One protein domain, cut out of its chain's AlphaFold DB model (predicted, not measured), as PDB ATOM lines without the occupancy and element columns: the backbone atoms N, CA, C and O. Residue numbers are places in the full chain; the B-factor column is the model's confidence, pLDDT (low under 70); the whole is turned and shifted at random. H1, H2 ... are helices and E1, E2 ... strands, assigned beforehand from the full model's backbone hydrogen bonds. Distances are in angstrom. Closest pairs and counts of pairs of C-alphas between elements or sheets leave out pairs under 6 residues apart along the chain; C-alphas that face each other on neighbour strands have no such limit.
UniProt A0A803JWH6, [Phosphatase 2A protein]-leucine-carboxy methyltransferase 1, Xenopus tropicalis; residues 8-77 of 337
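This is residues 8 to 77 of the 337 residues of the protein "[Phosphatase 2A protein]-leucine-carboxy methyltransferase 1" of Xenopus tropicalis (UniProt A0A803JWH6). A small three-stranded sheet has H1 packed along one face and H3 slantwise over the opposite face, near one end of the strands; short H2 sits beyond the other end. The 70 printed residues include E1, H1, H2, E2, E3, H3 in chain order; the sheet, E1 E3 E2, is mixed, as is the class. The whole is compact, radius of gyration of the C-alphas 11.6 A, spanning 35 by 25 by 19 A.

E1, residues 9 to 13, is parallel to E3, residues 54 to 58; N 11 and O 55 are within hydrogen-bond range at 2.9 A. E2, residues 47 to 51, forms an antiparallel hairpin with E3; N 56 and O 49 are 2.9 A apart. H1, residues 15 to 27, is over E3 and E2, height over the sheet 9.0 A; its closest C-alphas to E3 are Pro 15 and Gly 58, 3.8 A. H2, residues 29 to 35, only just touches H1, only at the corner, with 3 pairs of C-alphas within 8 A, the closest Ile 25 and Leu 31, 5.7 A; it only grazes the sheet. H3, residues 64 to 73, is on the opposite face from H1. In H1, H2 and H3 every O i to N i+4 pair is within range.

E1 begins at C-alpha 9 (257.468, 322.476, 259.884). H1 is 18.6 A long; H3, 14.1 A, ends at C-alpha 73 (250.827, 333.091, 250.590).

The printed part has no cut; the link H2 to E2 is long, and no printed residue is under 70 in pLDDT.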
ATOM      1  N   CYS A   8     253.476 321.560 262.231       94.88
ATOM      2  CA  CYS A   8     253.797 321.897 260.851       94.88
ATOM      3  C   CYS A   8     255.180 322.552 260.820       94.88
ATOM      4  O   CYS A   8     255.409 323.544 261.512       94.88
ATOM      5  N   VAL A   9     256.095 321.990 260.036       96.94
ATOM      6  CA  VAL A   9     257.468 322.476 259.884       96.94
ATOM      7  C   VAL A   9     257.552 323.388 258.669       96.94
ATOM      8  O   VAL A   9     257.082 323.053 257.581       96.94
ATOM      9  N   TRP A  10     258.173 324.545 258.864       97.94
ATOM     10  CA  TRP A  10     258.384 325.545 257.831       97.94
ATOM     11  C   TRP A  10     259.873 325.781 257.686       97.94
ATOM     12  O   TRP A  10     260.525 326.227 258.626       97.94
ATOM     13  N   GLU A  11     260.398 325.487 256.507       98.25
ATOM     14  CA  GLU A  11     261.789 325.744 256.181       98.25
ATOM     15  C   GLU A  11     261.900 326.864 255.155       98.25
ATOM     16  O   GLU A  11     261.180 326.885 254.150       98.25
ATOM     17  N   VAL A  12     262.829 327.781 255.408       98.38
ATOM     18  CA  VAL A  12     263.120 328.912 254.535       98.38
ATOM     19  C   VAL A  12     264.619 328.976 254.300       98.38
ATOM     20  O   VAL A  12     265.393 329.005 255.251       98.38
ATOM     21  N   ASP A  13     265.013 329.024 253.034       98.31
ATOM     22  CA  ASP A  13     266.399 329.230 252.616       98.31
ATOM     23  C   ASP A  13     266.402 329.981 251.274       98.31
ATOM     24  O   ASP A  13     265.346 330.246 250.687       98.31
ATOM     25  N   PHE A  14     267.575 330.301 250.738       97.25
ATOM     26  CA  PHE A  14     267.699 330.895 249.418       97.25
ATOM     27  C   PHE A  14     267.003 330.039 248.346       97.25
ATOM     28  O   PHE A  14     267.086 328.804 248.371       97.25
ATOM     29  N   PRO A  15     266.389 330.667 247.320       96.44
ATOM     30  CA  PRO A  15     265.685 329.958 246.253       96.44
ATOM     31  C   PRO A  15     266.485 328.828 245.592       96.44
ATOM     32  O   PRO A  15     265.920 327.798 245.235       96.44
ATOM     33  N   SER A  16     267.797 328.997 245.415       95.81
ATOM     34  CA  SER A  16     268.670 327.972 244.830       95.81
ATOM     35  C   SER A  16     268.845 326.753 245.743       95.81
ATOM     36  O   SER A  16     268.825 325.621 245.252       95.81
ATOM     37  N   VAL A  17     268.974 326.969 247.055       97.19
ATOM     38  CA  VAL A  17     269.158 325.917 248.065       97.19
ATOM     39  C   VAL A  17     267.895 325.077 248.175       97.19
ATOM     40  O   VAL A  17     267.948 323.856 248.012       97.19
ATOM     41  N   VAL A  18     266.739 325.720 248.338       97.19
ATOM     42  CA  VAL A  18     265.474 324.992 248.469       97.19
ATOM     43  C   VAL A  18     265.063 324.264 247.192       97.19
ATOM     44  O   VAL A  18     264.512 323.171 247.271       97.19
ATOM     45  N   LYS A  19     265.377 324.804 246.004       95.50
ATOM     46  CA  LYS A  19     265.130 324.112 244.729       95.50
ATOM     47  C   LYS A  19     265.946 322.826 244.655       95.50
ATOM     48  O   LYS A  19     265.410 321.779 244.306       95.50
ATOM     49  N   ARG A  20     267.222 322.879 245.046       96.75
ATOM     50  CA  ARG A  20     268.073 321.687 245.129       96.75
ATOM     51  C   ARG A  20     267.563 320.694 246.177       96.75
ATOM     52  O   ARG A  20     267.540 319.500 245.897       96.75
ATOM     53  N   LYS A  21     267.137 321.169 247.351       97.69
ATOM     54  CA  LYS A  21     266.569 320.317 248.409       97.69
ATOM     55  C   LYS A  21     265.287 319.623 247.947       97.69
ATOM     56  O   LYS A  21     265.151 318.425 248.161       97.69
ATOM     57  N   CYS A  22     264.402 320.334 247.249       96.50
ATOM     58  CA  CYS A  22     263.189 319.765 246.661       96.50
ATOM     59  C   CYS A  22     263.516 318.610 245.701       96.50
ATOM     60  O   CYS A  22     262.987 317.518 245.870       96.50
ATOM     61  N   LEU A  23     264.479 318.798 244.789       95.75
ATOM     62  CA  LEU A  23     264.914 317.733 243.874       95.75
ATOM     63  C   LEU A  23     265.425 316.487 244.616       95.75
ATOM     64  O   LEU A  23     265.138 315.365 244.208       95.75
ATOM     65  N   LEU A  24     266.175 316.666 245.709       97.19
ATOM     66  CA  LEU A  24     266.664 315.547 246.525       97.19
ATOM     67  C   LEU A  24     265.526 314.823 247.258       97.19
ATOM     68  O   LEU A  24     265.542 313.597 247.348       97.19
ATOM     69  N   ILE A  25     264.535 315.571 247.750       96.81
ATOM     70  CA  ILE A  25     263.320 315.007 248.349       96.81
ATOM     71  C   ILE A  25     262.576 314.166 247.309       96.81
ATOM     72  O   ILE A  25     262.263 313.012 247.580       96.81
ATOM     73  N   GLU A  26     262.348 314.699 246.107       95.06
ATOM     74  CA  GLU A  26     261.631 314.002 245.032       95.06
ATOM     75  C   GLU A  26     262.337 312.719 244.568       95.06
ATOM     76  O   GLU A  26     261.685 311.754 244.166       95.06
ATOM     77  N   GLN A  27     263.668 312.691 244.648       96.88
ATOM     78  CA  GLN A  27     264.491 311.538 244.275       96.88
ATOM     79  C   GLN A  27     264.569 310.460 245.365       96.88
ATOM     80  O   GLN A  27     265.020 309.348 245.086       96.88
ATOM     81  N   SER A  28     264.122 310.749 246.588       97.62
ATOM     82  CA  SER A  28     264.141 309.808 247.708       97.62
ATOM     83  C   SER A  28     262.765 309.169 247.916       97.62
ATOM     84  O   SER A  28     261.745 309.853 247.968       97.62
ATOM     85  N   GLY A  29     262.712 307.837 248.016       97.12
ATOM     86  CA  GLY A  29     261.486 307.120 248.396       97.12
ATOM     87  C   GLY A  29     261.071 307.461 249.825       97.12
ATOM     88  O   GLY A  29     259.998 308.017 250.034       97.12
ATOM     89  N   ASP A  30     261.987 307.246 250.769       97.12
ATOM     90  CA  ASP A  30     261.752 307.428 252.204       97.12
ATOM     91  C   ASP A  30     261.278 308.848 252.555       97.12
ATOM     92  O   ASP A  30     260.362 309.023 253.357       97.12
ATOM     93  N   LEU A  31     261.862 309.885 251.936       96.56
ATOM     94  CA  LEU A  31     261.461 311.272 252.212       96.56
ATOM     95  C   LEU A  31     260.074 311.598 251.653       96.56
ATOM     96  O   LEU A  31     259.315 312.320 252.295       96.56
ATOM     97  N   ARG A  32     259.718 311.067 250.480       95.56
ATOM     98  CA  ARG A  32     258.368 311.247 249.928       95.56
ATOM     99  C   ARG A  32     257.326 310.518 250.764       95.56
ATOM    100  O   ARG A  32     256.265 311.084 251.014       95.56
ATOM    101  N   ASP A  33     257.646 309.318 251.238       95.19
ATOM    102  CA  ASP A  33     256.753 308.540 252.098       95.19
ATOM    103  C   ASP A  33     256.470 309.276 253.419       95.19
ATOM    104  O   ASP A  33     255.325 309.303 253.871       95.19
ATOM    105  N   LEU A  34     257.471 309.962 253.991       94.25
ATOM    106  CA  LEU A  34     257.293 310.826 255.167       94.25
ATOM    107  C   LEU A  34     256.405 312.051 254.899       94.25
ATOM    108  O   LEU A  34     255.655 312.465 255.782       94.25
ATOM    109  N   LEU A  35     256.483 312.645 253.704       93.69
ATOM    110  CA  LEU A  35     255.661 313.803 253.328       93.69
ATOM    111  C   LEU A  35     254.205 313.432 253.020       93.69
ATOM    112  O   LEU A  35     253.317 314.281 253.130       93.69
ATOM    113  N   GLY A  36     253.957 312.188 252.606       92.19
ATOM    114  CA  GLY A  36     252.657 311.753 252.115       92.19
ATOM    115  C   GLY A  36     252.252 312.520 250.853       92.19
ATOM    116  O   GLY A  36     252.989 312.571 249.872       92.19
ATOM    117  N   SER A  37     251.058 313.118 250.856       94.12
ATOM    118  CA  SER A  37     250.596 313.937 249.730       94.12
ATOM    119  C   SER A  37     251.246 315.321 249.762       94.12
ATOM    120  O   SER A  37     251.067 316.072 250.723       94.12
ATOM    121  N   TYR A  38     251.922 315.695 248.675       95.19
ATOM    122  CA  TYR A  38     252.544 317.008 248.520       95.19
ATOM    123  C   TYR A  38     252.345 317.584 247.111       95.19
ATOM    124  O   TYR A  38     252.011 316.872 246.166       95.19
ATOM    125  N   VAL A  39     252.545 318.896 246.986       94.81
ATOM    126  CA  VAL A  39     252.498 319.656 245.732       94.81
ATOM    127  C   VAL A  39     253.773 320.480 245.598       94.81
ATOM    128  O   VAL A  39     254.245 321.071 246.570       94.81
ATOM    129  N   THR A  40     254.293 320.565 244.379       93.69
ATOM    130  CA  THR A  40     255.413 321.429 243.991       93.69
ATOM    131  C   THR A  40     254.906 322.480 242.999       93.69
ATOM    132  O   THR A  40     254.665 322.140 241.839       93.69
ATOM    133  N   PRO A  41     254.667 323.733 243.429       88.50
ATOM    134  CA  PRO A  41     254.164 324.785 242.545       88.50
ATOM    135  C   PRO A  41     255.122 325.104 241.388       88.50
ATOM    136  O   PRO A  41     256.325 324.863 241.487       88.50
ATOM    137  N   ASP A  42     254.593 325.708 240.320       75.12
ATOM    138  CA  ASP A  42     255.276 325.955 239.040       75.12
ATOM    139  C   ASP A  42     256.422 326.993 239.127       75.12
ATOM    140  O   ASP A  42     256.319 328.096 238.593       75.12
ATOM    141  N   GLY A  43     257.515 326.660 239.828       72.25
ATOM    142  CA  GLY A  43     258.896 327.175 239.726       72.25
ATOM    143  C   GLY A  43     259.192 328.671 239.949       72.25
ATOM    144  O   GLY A  43     260.361 329.031 240.145       72.25
ATOM    145  N   ASN A  44     258.170 329.526 239.925       79.50
ATOM    146  CA  ASN A  44     258.265 330.986 239.832       79.50
ATOM    147  C   ASN A  44     257.870 331.707 241.129       79.50
ATOM    148  O   ASN A  44     258.080 332.912 241.242       79.50
ATOM    149  N   GLY A  45     257.287 330.989 242.092       87.56
ATOM    150  CA  GLY A  45     256.899 331.524 243.395       87.56
ATOM    151  C   GLY A  45     257.909 331.201 244.500       87.56
ATOM    152  O   GLY A  45     258.784 330.353 244.313       87.56
ATOM    153  N   PRO A  46     257.770 331.838 245.677       91.88
ATOM    154  CA  PRO A  46     258.594 331.524 246.839       91.88
ATOM    155  C   PRO A  46     258.248 330.159 247.446       91.88
ATOM    156  O   PRO A  46     259.073 329.582 248.134       91.88
ATOM    157  N   LEU A  47     257.052 329.615 247.207       93.56
ATOM    158  CA  LEU A  47     256.664 328.290 247.693       93.56
ATOM    159  C   LEU A  47     257.175 327.205 246.740       93.56
ATOM    160  O   LEU A  47     256.766 327.165 245.581       93.56
ATOM    161  N   VAL A  48     258.045 326.324 247.238       95.25
ATOM    162  CA  VAL A  48     258.708 325.285 246.432       95.25
ATOM    163  C   VAL A  48     258.097 323.907 246.661       95.25
ATOM    164  O   VAL A  48     257.929 323.151 245.707       95.25
ATOM    165  N   LEU A  49     257.729 323.587 247.903       96.31
ATOM    166  CA  LEU A  49     257.059 322.333 248.247       96.31
ATOM    167  C   LEU A  49     256.044 322.572 249.362       96.31
ATOM    168  O   LEU A  49     256.335 323.246 250.351       96.31
ATOM    169  N   LEU A  50     254.853 322.000 249.197       95.50
ATOM    170  CA  LEU A  50     253.743 322.087 250.138       95.50
ATOM    171  C   LEU A  50     253.197 320.691 250.449       95.50
ATOM    172  O   LEU A  50     252.645 320.034 249.570       95.50
ATOM    173  N   SER A  51     253.296 320.270 251.706       94.75
ATOM    174  CA  SER A  51     252.604 319.100 252.261       94.75
ATOM    175  C   SER A  51     251.778 319.510 253.487       94.75
ATOM    176  O   SER A  51     251.776 320.680 253.881       94.75
ATOM    177  N   GLN A  52     251.073 318.562 254.112       91.25
ATOM    178  CA  GLN A  52     250.291 318.843 255.322       91.25
ATOM    179  C   GLN A  52     251.179 319.248 256.516       91.25
ATOM    180  O   GLN A  52     250.853 320.197 257.226       91.25
ATOM    181  N   GLY A  53     252.293 318.538 256.733       93.38
ATOM    182  CA  GLY A  53     253.173 318.725 257.895       93.38
ATOM    183  C   GLY A  53     254.481 319.463 257.604       93.38
ATOM    184  O   GLY A  53     255.220 319.755 258.536       93.38
ATOM    185  N   TYR A  54     254.780 319.763 256.339       96.69
ATOM    186  CA  TYR A  54     256.052 320.358 255.933       96.69
ATOM    187  C   TYR A  54     255.901 321.293 254.732       96.69
ATOM    188  O   TYR A  54     255.267 320.938 253.729       96.69
ATOM    189  N   LYS A  55     256.509 322.477 254.824       97.25
ATOM    190  CA  LYS A  55     256.500 323.505 253.780       97.25
ATOM    191  C   LYS A  55     257.902 324.052 253.565       97.25
ATOM    192  O   LYS A  55     258.581 324.406 254.523       97.25
ATOM    193  N   LEU A  56     258.303 324.155 252.302       97.94
ATOM    194  CA  LEU A  56     259.629 324.606 251.896       97.94
ATOM    195  C   LEU A  56     259.514 325.862 251.033       97.94
ATOM    196  O   LEU A  56     258.865 325.835 249.979       97.94
ATOM    197  N   LEU A  57     260.148 326.950 251.473       98.25
ATOM    198  CA  LEU A  57     260.075 328.255 250.826       98.25
ATOM    199  C   LEU A  57     261.459 328.789 250.444       98.25
ATOM    200  O   LEU A  57     262.394 328.772 251.234       98.25
ATOM    201  N   GLY A  58     261.569 329.304 249.223       97.56
ATOM    202  CA  GLY A  58     262.751 329.962 248.686       97.56
ATOM    203  C   GLY A  58     262.657 331.467 248.841       97.56
ATOM    204  O   GLY A  58     262.054 332.123 247.991       97.56
ATOM    205  N   VAL A  59     263.253 332.012 249.897       97.69
ATOM    206  CA  VAL A  59     263.230 333.446 250.198       97.69
ATOM    207  C   VAL A  59     264.581 333.887 250.750       97.69
ATOM    208  O   VAL A  59     265.171 333.215 251.588       97.69
ATOM    209  N   ASP A  60     265.055 335.044 250.299       97.44
ATOM    210  CA  ASP A  60     266.180 335.727 250.933       97.44
ATOM    211  C   ASP A  60     265.733 336.328 252.277       97.44
ATOM    212  O   ASP A  60     264.913 337.248 252.319       97.44
ATOM    213  N   LEU A  61     266.275 335.809 253.381       97.75
ATOM    214  CA  LEU A  61     265.940 336.248 254.740       97.75
ATOM    215  C   LEU A  61     266.348 337.701 255.035       97.75
ATOM    216  O   LEU A  61     265.866 338.281 256.008       97.75
ATOM    217  N   THR A  62     267.201 338.319 254.210       96.38
ATOM    218  CA  THR A  62     267.525 339.752 254.328       96.38
ATOM    219  C   THR A  62     266.372 340.654 253.874       96.38
ATOM    220  O   THR A  62     266.318 341.832 254.244       96.38
ATOM    221  N   GLU A  63     265.410 340.101 253.128       97.00
ATOM    222  CA  GLU A  63     264.246 340.791 252.577       97.00
ATOM    223  C   GLU A  63     262.967 340.383 253.322       97.00
ATOM    224  O   GLU A  63     262.089 339.687 252.811       97.00
ATOM    225  N   VAL A  64     262.849 340.867 254.561       97.81
ATOM    226  CA  VAL A  64     261.766 340.548 255.509       97.81
ATOM    227  C   VAL A  64     260.356 340.736 254.927       97.81
ATOM    228  O   VAL A  64     259.468 339.926 255.182       97.81
ATOM    229  N   SER A  65     260.128 341.761 254.101       97.69
ATOM    230  CA  SER A  65     258.830 341.970 253.439       97.69
ATOM    231  C   SER A  65     258.468 340.825 252.485       97.69
ATOM    232  O   SER A  65     257.306 340.429 252.396       97.69
ATOM    233  N   SER A  66     259.464 340.274 251.787       97.62
ATOM    234  CA  SER A  66     259.293 339.122 250.898       97.62
ATOM    235  C   SER A  66     259.013 337.852 251.700       97.62
ATOM    236  O   SER A  66     258.152 337.065 251.309       97.62
ATOM    237  N   LEU A  67     259.689 337.681 252.843       98.19
ATOM    238  CA  LEU A  67     259.437 336.587 253.784       98.19
ATOM    239  C   LEU A  67     258.001 336.615 254.307       98.19
ATOM    240  O   LEU A  67     257.297 335.609 254.227       98.19
ATOM    241  N   ASP A  68     257.540 337.775 254.770       98.12
ATOM    242  CA  ASP A  68     256.178 337.955 255.262       98.12
ATOM    243  C   ASP A  68     255.133 337.608 254.192       98.12
ATOM    244  O   ASP A  68     254.198 336.844 254.440       98.12
ATOM    245  N   ALA A  69     255.310 338.120 252.971       97.50
ATOM    246  CA  ALA A  69     254.416 337.833 251.853       97.50
ATOM    247  C   ALA A  69     254.404 336.338 251.489       97.50
ATOM    248  O   ALA A  69     253.336 335.771 251.250       97.50
ATOM    249  N   ALA A  70     255.569 335.688 251.477       96.81
ATOM    250  CA  ALA A  70     255.702 334.271 251.158       96.81
ATOM    251  C   ALA A  70     255.031 333.366 252.203       96.81
ATOM    252  O   ALA A  70     254.303 332.442 251.837       96.81
ATOM    253  N   LEU A  71     255.223 333.653 253.494       97.38
ATOM    254  CA  LEU A  71     254.595 332.907 254.586       97.38
ATOM    255  C   LEU A  71     253.070 333.072 254.583       97.38
ATOM    256  O   LEU A  71     252.345 332.087 254.736       97.38
ATOM    257  N   ASN A  72     252.571 334.287 254.323       95.94
ATOM    258  CA  ASN A  72     251.138 334.539 254.149       95.94
ATOM    259  C   ASN A  72     250.564 333.774 252.949       95.94
ATOM    260  O   ASN A  72     249.533 333.114 253.078       95.94
ATOM    261  N   LEU A  73     251.243 333.812 251.798       92.88
ATOM    262  CA  LEU A  73     250.827 333.091 250.590       92.88
ATOM    263  C   LEU A  73     250.740 331.578 250.830       92.88
ATOM    264  O   LEU A  73     249.830 330.917 250.336       92.88
ATOM    265  N   ALA A  74     251.673 331.034 251.607       93.06
ATOM    266  CA  ALA A  74     251.702 329.626 251.974       93.06
ATOM    267  C   ALA A  74     250.741 329.270 253.130       93.06
ATOM    268  O   ALA A  74     250.659 328.101 253.523       93.06
ATOM    269  N   GLY A  75     249.995 330.244 253.665       93.62
ATOM    270  CA  GLY A  75     248.946 330.043 254.663       93.62
ATOM    271  C   GLY A  75     249.471 329.803 256.078       93.62
ATOM    272  O   GLY A  75     248.984 328.901 256.760       93.62
ATOM    273  N   LEU A  76     250.503 330.537 256.503       95.06
ATOM    274  CA  LEU A  76     250.971 330.505 257.889       95.06
ATOM    275  C   LEU A  76     249.907 331.122 258.807       95.06
ATOM    276  O   LEU A  76     249.388 332.201 258.528       95.06
ATOM    277  N   SER A  77     249.586 330.440 259.909       93.31
ATOM    278  CA  SER A  77     248.733 331.002 260.957       93.31
ATOM    279  C   SER A  77     249.599 331.692 262.006       93.31
ATOM    280  O   SER A  77     250.362 331.039 262.714       93.31
TER     281      SER A  77